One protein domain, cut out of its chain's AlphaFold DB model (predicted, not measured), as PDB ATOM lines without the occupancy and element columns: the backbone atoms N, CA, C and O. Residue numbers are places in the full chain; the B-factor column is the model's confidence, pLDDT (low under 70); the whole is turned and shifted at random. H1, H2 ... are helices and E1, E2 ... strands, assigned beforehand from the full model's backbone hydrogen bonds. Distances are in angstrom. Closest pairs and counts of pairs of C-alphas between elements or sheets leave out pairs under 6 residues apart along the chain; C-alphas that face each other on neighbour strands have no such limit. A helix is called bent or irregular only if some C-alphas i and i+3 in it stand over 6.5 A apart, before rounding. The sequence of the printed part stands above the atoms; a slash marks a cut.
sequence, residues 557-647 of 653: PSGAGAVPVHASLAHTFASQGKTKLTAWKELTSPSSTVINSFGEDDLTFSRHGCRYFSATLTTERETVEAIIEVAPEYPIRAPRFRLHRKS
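This is residues 557 to 647 of the 653 residues of an uncharacterized protein of Pythium insidiosum (UniProt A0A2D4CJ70). One twisted sheet of four strands makes the body; the short helices H1 and H2 sit out towards opposite ends, H1 standing free on a loop. The 91 printed residues run H1, E1, H2, E2, E3, E4; the sheet's order is E1, E2, E3, E4, antiparallel. The class is mixed, with 44 residues in named elements, under half; the whole is only just loose, close to compact, radius of gyration of the C-alphas 15.0 A, spans 40 by 35 by 22 A.

H1, residues 567 to 572, begins at C-alpha (39.634, -37.049, -51.768) and is irregular: C-alphas 568 and 571 are 7.2 A apart. E1 is 580 to 586, 18.2 A; H2 592 to 597; E2 611 to 619, 26.2 A; E3 622 to 630, 25.4 A; E4 640 to 646, 19.3 A, ending at (12.826, -21.748, -42.354).

E2, E3 and E4 form a meander, each strand the antiparallel neighbour of the one before; E2 and E3 are a hairpin, as are E3 and E4. N 582 and O 616 of E1 and E2 are 2.9 A apart, N 617 and O 624 of E2 and E3 2.8 A, N 627 and O 642 of E3 and E4 2.8 A, within hydrogen-bond range. H2 only grazes the sheet, with residues 594 to 597; H1 is not on it. Every O i to N i+4 pair is within range in H2, 0 of 2 in H1, where 2 of 3 O i to N i+3 pairs are.

The C-alphas of Ala 560 and Leu 603, the two farthest apart, are 40.6 A apart. The printed part has no cut; the link from H2 to E2 is long. Mean pLDDT of the printed part is 76.3, with 28 residues under 70, among them 595 to 607.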
ATOM      1  N   PRO A 557      33.584 -23.681 -37.917       62.81
ATOM      2  CA  PRO A 557      33.265 -22.349 -37.410       62.81
ATOM      3  C   PRO A 557      32.067 -21.727 -38.134       62.81
ATOM      4  O   PRO A 557      31.979 -21.787 -39.366       62.81
ATOM      5  N   SER A 558      31.193 -21.059 -37.380       55.53
ATOM      6  CA  SER A 558      29.988 -20.374 -37.867       55.53
ATOM      7  C   SER A 558      30.311 -19.280 -38.900       55.53
ATOM      8  O   SER A 558      30.501 -18.116 -38.560       55.53
ATOM      9  N   GLY A 559      30.383 -19.664 -40.180       54.69
ATOM     10  CA  GLY A 559      30.678 -18.783 -41.322       54.69
ATOM     11  C   GLY A 559      31.639 -19.380 -42.363       54.69
ATOM     12  O   GLY A 559      31.570 -19.019 -43.543       54.69
ATOM     13  N   ALA A 560      32.478 -20.343 -41.966       56.31
ATOM     14  CA  ALA A 560      33.517 -20.959 -42.805       56.31
ATOM     15  C   ALA A 560      33.084 -22.291 -43.465       56.31
ATOM     16  O   ALA A 560      33.924 -23.067 -43.909       56.31
ATOM     17  N   GLY A 561      31.776 -22.571 -43.492       60.03
ATOM     18  CA  GLY A 561      31.197 -23.911 -43.645       60.03
ATOM     19  C   GLY A 561      31.293 -24.606 -45.003       60.03
ATOM     20  O   GLY A 561      30.255 -24.927 -45.581       60.03
ATOM     21  N   ALA A 562      32.506 -24.909 -45.465       66.88
ATOM     22  CA  ALA A 562      32.752 -26.022 -46.376       66.88
ATOM     23  C   ALA A 562      32.817 -27.332 -45.567       66.88
ATOM     24  O   ALA A 562      33.578 -27.436 -44.604       66.88
ATOM     25  N   VAL A 563      32.023 -28.334 -45.948       76.25
ATOM     26  CA  VAL A 563      32.109 -29.681 -45.361       76.25
ATOM     27  C   VAL A 563      33.300 -30.410 -45.998       76.25
ATOM     28  O   VAL A 563      33.379 -30.433 -47.228       76.25
ATOM     29  N   PRO A 564      34.226 -31.001 -45.220       74.00
ATOM     30  CA  PRO A 564      35.329 -31.770 -45.787       74.00
ATOM     31  C   PRO A 564      34.802 -33.040 -46.467       74.00
ATOM     32  O   PRO A 564      34.007 -33.784 -45.894       74.00
ATOM     33  N   VAL A 565      35.269 -33.284 -47.691       78.12
ATOM     34  CA  VAL A 565      34.945 -34.465 -48.498       78.12
ATOM     35  C   VAL A 565      36.231 -35.255 -48.715       78.12
ATOM     36  O   VAL A 565      37.240 -34.681 -49.122       78.12
ATOM     37  N   HIS A 566      36.197 -36.565 -48.463       80.19
ATOM     38  CA  HIS A 566      37.339 -37.447 -48.708       80.19
ATOM     39  C   HIS A 566      37.762 -37.401 -50.188       80.19
ATOM     40  O   HIS A 566      36.913 -37.418 -51.084       80.19
ATOM     41  N   ALA A 567      39.072 -37.375 -50.454       79.50
ATOM     42  CA  ALA A 567      39.634 -37.049 -51.768       79.50
ATOM     43  C   ALA A 567      39.092 -37.914 -52.926       79.50
ATOM     44  O   ALA A 567      38.891 -37.404 -54.028       79.50
ATOM     45  N   SER A 568      38.777 -39.192 -52.679       83.12
ATOM     46  CA  SER A 568      38.195 -40.081 -53.699       83.12
ATOM     47  C   SER A 568      36.823 -39.626 -54.216       83.12
ATOM     48  O   SER A 568      36.494 -39.915 -55.363       83.12
ATOM     49  N   LEU A 569      36.044 -38.890 -53.416       82.94
ATOM     50  CA  LEU A 569      34.706 -38.390 -53.760       82.94
ATOM     51  C   LEU A 569      34.705 -36.923 -54.215       82.94
ATOM     52  O   LEU A 569      33.655 -36.401 -54.580       82.94
ATOM     53  N   ALA A 570      35.860 -36.249 -54.250       80.06
ATOM     54  CA  ALA A 570      35.948 -34.849 -54.678       80.06
ATOM     55  C   ALA A 570      35.421 -34.621 -56.111       80.06
ATOM     56  O   ALA A 570      34.884 -33.559 -56.409       80.06
ATOM     57  N   HIS A 571      35.510 -35.636 -56.979       83.12
ATOM     58  CA  HIS A 571      34.983 -35.605 -58.348       83.12
ATOM     59  C   HIS A 571      33.442 -35.648 -58.431       83.12
ATOM     60  O   HIS A 571      32.879 -35.357 -59.482       83.12
ATOM     61  N   THR A 572      32.755 -36.043 -57.354       85.38
ATOM     62  CA  THR A 572      31.289 -36.192 -57.304       85.38
ATOM     63  C   THR A 572      30.580 -34.869 -56.973       85.38
ATOM     64  O   THR A 572      29.370 -34.754 -57.159       85.38
ATOM     65  N   PHE A 573      31.316 -33.855 -56.504       79.12
ATOM     66  CA  PHE A 573      30.778 -32.557 -56.092       79.12
ATOM     67  C   PHE A 573      31.268 -31.425 -57.002       79.12
ATOM     68  O   PHE A 573      32.392 -31.435 -57.498       79.12
ATOM     69  N   ALA A 574      30.426 -30.408 -57.207       77.50
ATOM     70  CA  ALA A 574      30.812 -29.219 -57.963       77.50
ATOM     71  C   ALA A 574      31.835 -28.372 -57.183       77.50
ATOM     72  O   ALA A 574      31.693 -28.165 -55.979       77.50
ATOM     73  N   SER A 575      32.817 -27.803 -57.886       65.94
ATOM     74  CA  SER A 575      33.931 -27.033 -57.304       65.94
ATOM     75  C   SER A 575      33.541 -25.706 -56.629       65.94
ATOM     76  O   SER A 575      34.395 -25.051 -56.035       65.94
ATOM     77  N   GLN A 576      32.268 -25.299 -56.694       63.34
ATOM     78  CA  GLN A 576      31.732 -24.109 -56.027       63.34
ATOM     79  C   GLN A 576      30.410 -24.425 -55.309       63.34
ATOM     80  O   GLN A 576      29.317 -24.205 -55.835       63.34
ATOM     81  N   GLY A 577      30.507 -24.929 -54.077       65.75
ATOM     82  CA  GLY A 577      29.356 -25.099 -53.190       65.75
ATOM     83  C   GLY A 577      28.804 -23.751 -52.712       65.75
ATOM     84  O   GLY A 577      29.474 -23.032 -51.974       65.75
ATOM     85  N   LYS A 578      27.571 -23.411 -53.115       73.00
ATOM     86  CA  LYS A 578      26.861 -22.194 -52.658       73.00
ATOM     87  C   LYS A 578      26.176 -22.353 -51.297       73.00
ATOM     88  O   LYS A 578      25.826 -21.362 -50.659       73.00
ATOM     89  N   THR A 579      25.959 -23.592 -50.871       79.25
ATOM     90  CA  THR A 579      25.405 -23.961 -49.568       79.25
ATOM     91  C   THR A 579      26.519 -24.033 -48.527       79.25
ATOM     92  O   THR A 579      27.524 -24.712 -48.733       79.25
ATOM     93  N   LYS A 580      26.336 -23.362 -47.387       81.31
ATOM     94  CA  LYS A 580      27.243 -23.440 -46.232       81.31
ATOM     95  C   LYS A 580      26.543 -24.087 -45.044       81.31
ATOM     96  O   LYS A 580      25.400 -23.744 -44.744       81.31
ATOM     97  N   LEU A 581      27.245 -24.972 -44.340       84.56
ATOM     98  CA  LEU A 581      26.815 -25.476 -43.033       84.56
ATOM     99  C   LEU A 581      27.174 -24.439 -41.957       84.56
ATOM    100  O   LEU A 581      28.341 -24.074 -41.825       84.56
ATOM    101  N   THR A 582      26.188 -23.934 -41.214       81.94
ATOM    102  CA  THR A 582      26.388 -22.858 -40.217       81.94
ATOM    103  C   THR A 582      26.137 -23.280 -38.777       81.94
ATOM    104  O   THR A 582      26.602 -22.602 -37.862       81.94
ATOM    105  N   ALA A 583      25.450 -24.402 -38.568       83.88
ATOM    106  CA  ALA A 583      25.333 -25.055 -37.271       83.88
ATOM    107  C   ALA A 583      25.227 -26.571 -37.451       83.88
ATOM    108  O   ALA A 583      24.572 -27.039 -38.382       83.88
ATOM    109  N   TRP A 584      25.828 -27.321 -36.529       87.69
ATOM    110  CA  TRP A 584      25.682 -28.769 -36.388       87.69
ATOM    111  C   TRP A 584      25.527 -29.097 -34.901       87.69
ATOM    112  O   TRP A 584      26.345 -28.657 -34.091       87.69
ATOM    113  N   LYS A 585      24.483 -29.840 -34.520       87.69
ATOM    114  CA  LYS A 585      24.215 -30.188 -33.117       87.69
ATOM    115  C   LYS A 585      23.538 -31.552 -32.981       87.69
ATOM    116  O   LYS A 585      22.566 -31.838 -33.671       87.69
ATOM    117  N   GLU A 586      24.002 -32.359 -32.032       88.00
ATOM    118  CA  GLU A 586      23.329 -33.596 -31.615       88.00
ATOM    119  C   GLU A 586      22.142 -33.299 -30.678       88.00
ATOM    120  O   GLU A 586      22.238 -32.467 -29.770       88.00
ATOM    121  N   LEU A 587      21.014 -33.978 -30.895       84.69
ATOM    122  CA  LEU A 587      19.846 -33.939 -30.020       84.69
ATOM    123  C   LEU A 587      19.940 -35.101 -29.028       84.69
ATOM    124  O   LEU A 587      19.478 -36.203 -29.308       84.69
ATOM    125  N   THR A 588      20.517 -34.845 -27.853       71.38
ATOM    126  CA  THR A 588      20.653 -35.837 -26.768       71.38
ATOM    127  C   THR A 588      19.303 -36.371 -26.272       71.38
ATOM    128  O   THR A 588      19.212 -37.509 -25.821       71.38
ATOM    129  N   SER A 589      18.250 -35.556 -26.370       67.62
ATOM    130  CA  SER A 589      16.864 -35.895 -26.039       67.62
ATOM    131  C   SER A 589      15.927 -35.380 -27.149       67.62
ATOM    132  O   SER A 589      15.385 -34.277 -27.044       67.62
ATOM    133  N   PRO A 590      15.760 -36.126 -28.258       69.06
ATOM    134  CA  PRO A 590      14.841 -35.737 -29.324       69.06
ATOM    135  C   PRO A 590      13.400 -35.767 -28.801       69.06
ATOM    136  O   PRO A 590      12.982 -36.728 -28.154       69.06
ATOM    137  N   SER A 591      12.621 -34.721 -29.077       70.00
ATOM    138  CA  SER A 591      11.202 -34.696 -28.715       70.00
ATOM    139  C   SER A 591      10.421 -35.752 -29.500       70.00
ATOM    140  O   SER A 591      10.774 -36.087 -30.633       70.00
ATOM    141  N   SER A 592       9.297 -36.217 -28.949       64.94
ATOM    142  CA  SER A 592       8.369 -37.105 -29.665       64.94
ATOM    143  C   SER A 592       7.940 -36.524 -31.017       64.94
ATOM    144  O   SER A 592       7.826 -37.261 -31.984       64.94
ATOM    145  N   THR A 593       7.808 -35.200 -31.141       66.06
ATOM    146  CA  THR A 593       7.550 -34.527 -32.426       66.06
ATOM    147  C   THR A 593       8.676 -34.702 -33.450       66.06
ATOM    148  O   THR A 593       8.392 -34.894 -34.629       66.06
ATOM    149  N   VAL A 594       9.947 -34.691 -33.027       70.06
ATOM    150  CA  VAL A 594      11.100 -34.953 -33.903       70.06
ATOM    151  C   VAL A 594      11.149 -36.428 -34.299       70.06
ATOM    152  O   VAL A 594      11.307 -36.728 -35.481       70.06
ATOM    153  N   ILE A 595      10.946 -37.346 -33.348       65.81
ATOM    154  CA  ILE A 595      10.920 -38.795 -33.605       65.81
ATOM    155  C   ILE A 595       9.776 -39.137 -34.571       65.81
ATOM    156  O   ILE A 595      10.015 -39.721 -35.632       65.81
ATOM    157  N   ASN A 596       8.549 -38.727 -34.250       69.62
ATOM    158  CA  ASN A 596       7.346 -39.025 -35.026       69.62
ATOM    159  C   ASN A 596       7.349 -38.331 -36.391       69.62
ATOM    160  O   ASN A 596       6.695 -38.825 -37.306       69.62
ATOM    161  N   SER A 597       8.119 -37.245 -36.572       68.88
ATOM    162  CA  SER A 597       8.266 -36.619 -37.891       68.88
ATOM    163  C   SER A 597       8.676 -37.647 -38.947       68.88
ATOM    164  O   SER A 597       8.084 -37.664 -40.018       68.88
ATOM    165  N   PHE A 598       9.610 -38.553 -38.630       68.94
ATOM    166  CA  PHE A 598      10.165 -39.550 -39.550       68.94
ATOM    167  C   PHE A 598       9.207 -40.674 -39.985       68.94
ATOM    168  O   PHE A 598       9.605 -41.467 -40.842       68.94
ATOM    169  N   GLY A 599       7.974 -40.703 -39.468       58.56
ATOM    170  CA  GLY A 599       6.958 -41.705 -39.796       58.56
ATOM    171  C   GLY A 599       7.178 -43.060 -39.116       58.56
ATOM    172  O   GLY A 599       8.244 -43.334 -38.555       58.56
ATOM    173  N   GLU A 600       6.150 -43.905 -39.186       55.84
ATOM    174  CA  GLU A 600       6.172 -45.315 -38.759       55.84
ATOM    175  C   GLU A 600       6.190 -46.285 -39.957       55.84
ATOM    176  O   GLU A 600       6.105 -47.495 -39.775       55.84
ATOM    177  N   ASP A 601       6.346 -45.756 -41.179       46.72
ATOM    178  CA  ASP A 601       6.104 -46.423 -42.476       46.72
ATOM    179  C   ASP A 601       6.993 -47.649 -42.787       46.72
ATOM    180  O   ASP A 601       6.902 -48.219 -43.872       46.72
ATOM    181  N   ASP A 602       7.869 -48.054 -41.867       48.72
ATOM    182  CA  ASP A 602       8.849 -49.124 -42.049       48.72
ATOM    183  C   ASP A 602       8.819 -50.079 -40.840       48.72
ATOM    184  O   ASP A 602       9.714 -50.093 -39.992       48.72
ATOM    185  N   LEU A 603       7.751 -50.891 -40.769       46.12
ATOM    186  CA  LEU A 603       7.434 -51.912 -39.741       46.12
ATOM    187  C   LEU A 603       8.484 -53.043 -39.598       46.12
ATOM    188  O   LEU A 603       8.245 -54.082 -38.981       46.12
ATOM    189  N   THR A 604       9.642 -52.872 -40.222       49.47
ATOM    190  CA  THR A 604      10.699 -53.860 -40.429       49.47
ATOM    191  C   THR A 604      11.915 -53.615 -39.529       49.47
ATOM    192  O   THR A 604      12.587 -54.580 -39.158       49.47
ATOM    193  N   PHE A 605      12.183 -52.359 -39.132       54.09
ATOM    194  CA  PHE A 605      13.411 -51.959 -38.434       54.09
ATOM    195  C   PHE A 605      13.149 -51.186 -37.136       54.09
ATOM    196  O   PHE A 605      12.477 -50.156 -37.123       54.09
ATOM    197  N   SER A 606      13.788 -51.626 -36.047       61.25
ATOM    198  CA  SER A 606      13.769 -50.911 -34.767       61.25
ATOM    199  C   SER A 606      14.336 -49.490 -34.899       61.25
ATOM    200  O   SER A 606      15.285 -49.238 -35.649       61.25
ATOM    201  N   ARG A 607      13.755 -48.553 -34.141       69.94
ATOM    202  CA  ARG A 607      14.237 -47.165 -33.994       69.94
ATOM    203  C   ARG A 607      15.005 -46.945 -32.682       69.94
ATOM    204  O   ARG A 607      15.401 -45.820 -32.373       69.94
ATOM    205  N   HIS A 608      15.209 -47.999 -31.890       72.94
ATOM    206  CA  HIS A 608      15.984 -47.931 -30.654       72.94
ATOM    207  C   HIS A 608      17.473 -47.703 -30.951       72.94
ATOM    208  O   HIS A 608      18.050 -48.319 -31.841       72.94
ATOM    209  N   GLY A 609      18.102 -46.797 -30.199       76.19
ATOM    210  CA  GLY A 609      19.522 -46.467 -30.354       76.19
ATOM    211  C   GLY A 609      19.882 -45.581 -31.555       76.19
ATOM    212  O   GLY A 609      21.061 -45.277 -31.729       76.19
ATOM    213  N   CYS A 610      18.911 -45.118 -32.353       85.25
ATOM    214  CA  CYS A 610      19.156 -44.084 -33.362       85.25
ATOM    215  C   CYS A 610      19.644 -42.777 -32.710       85.25
ATOM    216  O   CYS A 610      19.048 -42.298 -31.742       85.25
ATOM    217  N   ARG A 611      20.699 -42.173 -33.269       87.25
ATOM    218  CA  ARG A 611      21.192 -40.835 -32.900       87.25
ATOM    219  C   ARG A 611      20.575 -39.790 -33.826       87.25
ATOM    220  O   ARG A 611      20.427 -40.041 -35.022       87.25
ATOM    221  N   TYR A 612      20.235 -38.621 -33.286       89.12
ATOM    222  CA  TYR A 612      19.563 -37.553 -34.028       89.12
ATOM    223  C   TYR A 612      20.404 -36.276 -34.031       89.12
ATOM    224  O   TYR A 612      20.910 -35.861 -32.990       89.12
ATOM    225  N   PHE A 613      20.520 -35.623 -35.186       89.69
ATOM    226  CA  PHE A 613      21.273 -34.375 -35.356       89.69
ATOM    227  C   PHE A 613      20.408 -33.313 -36.047       89.69
ATOM    228  O   PHE A 613      19.569 -33.653 -36.878       89.69
ATOM    229  N   SER A 614      20.618 -32.036 -35.718       88.50
ATOM    230  CA  SER A 614      20.111 -30.886 -36.478       88.50
ATOM    231  C   SER A 614      21.290 -30.154 -37.116       88.50
ATOM    232  O   SER A 614      22.321 -29.921 -36.474       88.50
ATOM    233  N   ALA A 615      21.135 -29.820 -38.392       89.00
ATOM    234  CA  ALA A 615      22.122 -29.152 -39.219       89.00
ATOM    235  C   ALA A 615      21.481 -27.957 -39.940       89.00
ATOM    236  O   ALA A 615      20.532 -28.126 -40.706       89.00
ATOM    237  N   THR A 616      22.003 -26.749 -39.730       87.06
ATOM    238  CA  THR A 616      21.502 -25.543 -40.408       87.06
ATOM    239  C   THR A 616      22.319 -25.279 -41.664       87.06
ATOM    240  O   THR A 616      23.519 -25.003 -41.595       87.06
ATOM    241  N   LEU A 617      21.657 -25.339 -42.816       85.94
ATOM    242  CA  LEU A 617      22.224 -25.072 -44.133       85.94
ATOM    243  C   LEU A 617      21.752 -23.697 -44.615       85.94
ATOM    244  O   LEU A 617      20.552 -23.441 -44.718       85.94
ATOM    245  N   THR A 618      22.688 -22.808 -44.931       83.62
ATOM    246  CA  THR A 618      22.391 -21.466 -45.454       83.62
ATOM    247  C   THR A 618      22.879 -21.327 -46.886       83.62
ATOM    248  O   THR A 618      24.035 -21.635 -47.183       83.62
ATOM    249  N   THR A 619      22.017 -20.802 -47.747       80.31
ATOM    250  CA  THR A 619      22.343 -20.333 -49.101       80.31
ATOM    251  C   THR A 619      22.184 -18.811 -49.128       80.31
ATOM    252  O   THR A 619      21.523 -18.253 -48.257       80.31
ATOM    253  N   GLU A 620      22.709 -18.132 -50.149       73.12
ATOM    254  CA  GLU A 620      22.613 -16.669 -50.362       73.12
ATOM    255  C   GLU A 620      21.194 -16.063 -50.246       73.12
ATOM    256  O   GLU A 620      21.061 -14.847 -50.141       73.12
ATOM    257  N   ARG A 621      20.133 -16.884 -50.304       75.25
ATOM    258  CA  ARG A 621      18.724 -16.454 -50.289       75.25
ATOM    259  C   ARG A 621      17.849 -17.130 -49.226       75.25
ATOM    260  O   ARG A 621      16.735 -16.675 -49.006       75.25
ATOM    261  N   GLU A 622      18.290 -18.237 -48.628       82.69
ATOM    262  CA  GLU A 622      17.411 -19.129 -47.853       82.69
ATOM    263  C   GLU A 622      18.157 -19.864 -46.734       82.69
ATOM    264  O   GLU A 622      19.340 -20.190 -46.868       82.69
ATOM    265  N   THR A 623      17.435 -20.194 -45.656       83.81
ATOM    266  CA  THR A 623      17.936 -21.054 -44.574       83.81
ATOM    267  C   THR A 623      17.065 -22.304 -44.436       83.81
ATOM    268  O   THR A 623      15.833 -22.232 -44.428       83.81
ATOM    269  N   VAL A 624      17.708 -23.466 -44.359       87.75
ATOM    270  CA  VAL A 624      17.061 -24.778 -44.264       87.75
ATOM    271  C   VAL A 624      17.615 -25.494 -43.043       87.75
ATOM    272  O   VAL A 624      18.828 -25.596 -42.872       87.75
ATOM    273  N   GLU A 625      16.728 -25.994 -42.193       87.62
ATOM    274  CA  GLU A 625      17.086 -26.830 -41.053       87.62
ATOM    275  C   GLU A 625      16.896 -28.302 -41.431       87.62
ATOM    276  O   GLU A 625      15.820 -28.709 -41.868       87.62
ATOM    277  N   ALA A 626      17.958 -29.092 -41.311       88.62
ATOM    278  CA  ALA A 626      17.984 -30.502 -41.662       88.62
ATOM    279  C   ALA A 626      18.063 -31.357 -40.394       88.62
ATOM    280  O   ALA A 626      19.072 -31.329 -39.690       88.62
ATOM    281  N   ILE A 627      17.018 -32.137 -40.117       88.75
ATOM    282  CA  ILE A 627      17.022 -33.155 -39.062       88.75
ATOM    283  C   ILE A 627      17.517 -34.471 -39.667       88.75
ATOM    284  O   ILE A 627      17.103 -34.849 -40.763       88.75
ATOM    285  N   ILE A 628      18.410 -35.167 -38.966       90.19
ATOM    286  CA  ILE A 628      19.134 -36.336 -39.473       90.19
ATOM    287  C   ILE A 628      19.019 -37.478 -38.460       90.19
ATOM    288  O   ILE A 628      19.470 -37.335 -37.326       90.19
ATOM    289  N   GLU A 629      18.436 -38.605 -38.870       89.12
ATOM    290  CA  GLU A 629      18.356 -39.854 -38.101       89.12
ATOM    291  C   GLU A 629      19.480 -40.803 -38.552       89.12
ATOM    292  O   GLU A 629      19.546 -41.191 -39.721       89.12
ATOM    293  N   VAL A 630      20.366 -41.182 -37.627       89.69
ATOM    294  CA  VAL A 630      21.482 -42.112 -37.858       89.69
ATOM    295  C   VAL A 630      21.251 -43.381 -37.039       89.69
ATOM    296  O   VAL A 630      21.351 -43.366 -35.812       89.69
ATOM    297  N   ALA A 631      20.936 -44.484 -37.717       88.06
ATOM    298  CA  ALA A 631      20.729 -45.789 -37.088       88.06
ATOM    299  C   ALA A 631      22.061 -46.423 -36.619       88.06
ATOM    300  O   ALA A 631      23.088 -46.214 -37.275       88.06
ATOM    301  N   PRO A 632      22.062 -47.261 -35.559       85.19
ATOM    302  CA  PRO A 632      23.261 -47.988 -35.109       85.19
ATOM    303  C   PRO A 632      23.823 -48.942 -36.182       85.19
ATOM    304  O   PRO A 632      25.001 -49.288 -36.168       85.19
ATOM    305  N   GLU A 633      22.997 -49.314 -37.161       86.62
ATOM    306  CA  GLU A 633      23.338 -50.189 -38.285       86.62
ATOM    307  C   GLU A 633      24.329 -49.575 -39.292       86.62
ATOM    308  O   GLU A 633      24.937 -50.322 -40.067       86.62
ATOM    309  N   TYR A 634      24.525 -48.249 -39.289       86.25
ATOM    310  CA  TYR A 634      25.408 -47.530 -40.219       86.25
ATOM    311  C   TYR A 634      26.803 -48.189 -40.339       86.25
ATOM    312  O   TYR A 634      27.407 -48.511 -39.313       86.25
ATOM    313  N   PRO A 635      27.349 -48.398 -41.557       85.25
ATOM    314  CA  PRO A 635      26.881 -47.888 -42.853       85.25
ATOM    315  C   PRO A 635      25.866 -48.778 -43.593       85.25
ATOM    316  O   PRO A 635      25.513 -48.452 -44.720       85.25
ATOM    317  N   ILE A 636      25.398 -49.890 -43.007       85.31
ATOM    318  CA  ILE A 636      24.467 -50.822 -43.682       85.31
ATOM    319  C   ILE A 636      23.123 -50.134 -43.962       85.31
ATOM    320  O   ILE A 636      22.577 -50.253 -45.057       85.31
ATOM    321  N   ARG A 637      22.622 -49.367 -42.987       85.75
ATOM    322  CA  ARG A 637      21.465 -48.480 -43.142       85.75
ATOM    323  C   ARG A 637      21.953 -47.045 -43.328       85.75
ATOM    324  O   ARG A 637      22.704 -46.526 -42.499       85.75
ATOM    325  N   ALA A 638      21.533 -46.411 -44.420       87.94
ATOM    326  CA  ALA A 638      21.867 -45.019 -44.710       87.94
ATOM    327  C   ALA A 638      21.151 -44.055 -43.735       87.94
ATOM    328  O   ALA A 638      20.021 -44.334 -43.325       87.94
ATOM    329  N   PRO A 639      21.771 -42.916 -43.368       90.31
ATOM    330  CA  PRO A 639      21.132 -41.913 -42.520       90.31
ATOM    331  C   PRO A 639      19.965 -41.230 -43.248       90.31
ATOM    332  O   PRO A 639      20.066 -40.890 -44.429       90.31
ATOM    333  N   ARG A 640      18.851 -41.011 -42.541       88.06
ATOM    334  CA  ARG A 640      17.624 -40.410 -43.094       88.06
ATOM    335  C   ARG A 640      17.612 -38.911 -42.807       88.06
ATOM    336  O   ARG A 640      17.800 -38.502 -41.666       88.06
ATOM    337  N   PHE A 641      17.354 -38.096 -43.827       88.62
ATOM    338  CA  PHE A 641      17.326 -36.632 -43.734       88.62
ATOM    339  C   PHE A 641      15.894 -36.096 -43.856       88.62
ATOM    340  O   PHE A 641      15.113 -36.589 -44.669       88.62
ATOM    341  N   ARG A 642      15.571 -35.041 -43.103       85.44
ATOM    342  CA  ARG A 642      14.331 -34.263 -43.228       85.44
ATOM    343  C   ARG A 642      14.627 -32.775 -43.258       85.44
ATOM    344  O   ARG A 642      15.238 -32.246 -42.337       85.44
ATOM    345  N   LEU A 643      14.201 -32.119 -44.333       86.38
ATOM    346  CA  LEU A 643      14.488 -30.716 -44.611       86.38
ATOM    347  C   LEU A 643      13.272 -29.851 -44.275       86.38
ATOM    348  O   LEU A 643      12.214 -29.988 -44.886       86.38
ATOM    349  N   HIS A 644      13.447 -28.933 -43.334       83.56
ATOM    350  CA  HIS A 644      12.466 -27.930 -42.950       83.56
ATOM    351  C   HIS A 644      12.953 -26.559 -43.428       83.56
ATOM    352  O   HIS A 644      13.951 -26.023 -42.943       83.56
ATOM    353  N   ARG A 645      12.257 -25.977 -44.409       77.06
ATOM    354  CA  ARG A 645      12.517 -24.609 -44.877       77.06
ATOM    355  C   ARG A 645      12.144 -23.633 -43.759       77.06
ATOM    356  O   ARG A 645      10.969 -23.525 -43.419       77.06
ATOM    357  N   LYS A 646      13.117 -22.895 -43.219       66.31
ATOM    358  CA  LYS A 646      12.826 -21.748 -42.354       66.31
ATOM    359  C   LYS A 646      12.375 -20.608 -43.258       66.31
ATOM    360  O   LYS A 646      13.186 -20.011 -43.963       66.31
ATOM    361  N   SER A 647      11.071 -20.336 -43.276       50.34
ATOM    362  CA  SER A 647      10.549 -19.108 -43.868       50.34
ATOM    363  C   SER A 647      11.180 -17.922 -43.145       50.34
ATOM    364  O   SER A 647      11.016 -17.787 -41.930       50.34
TER     365      SER A 647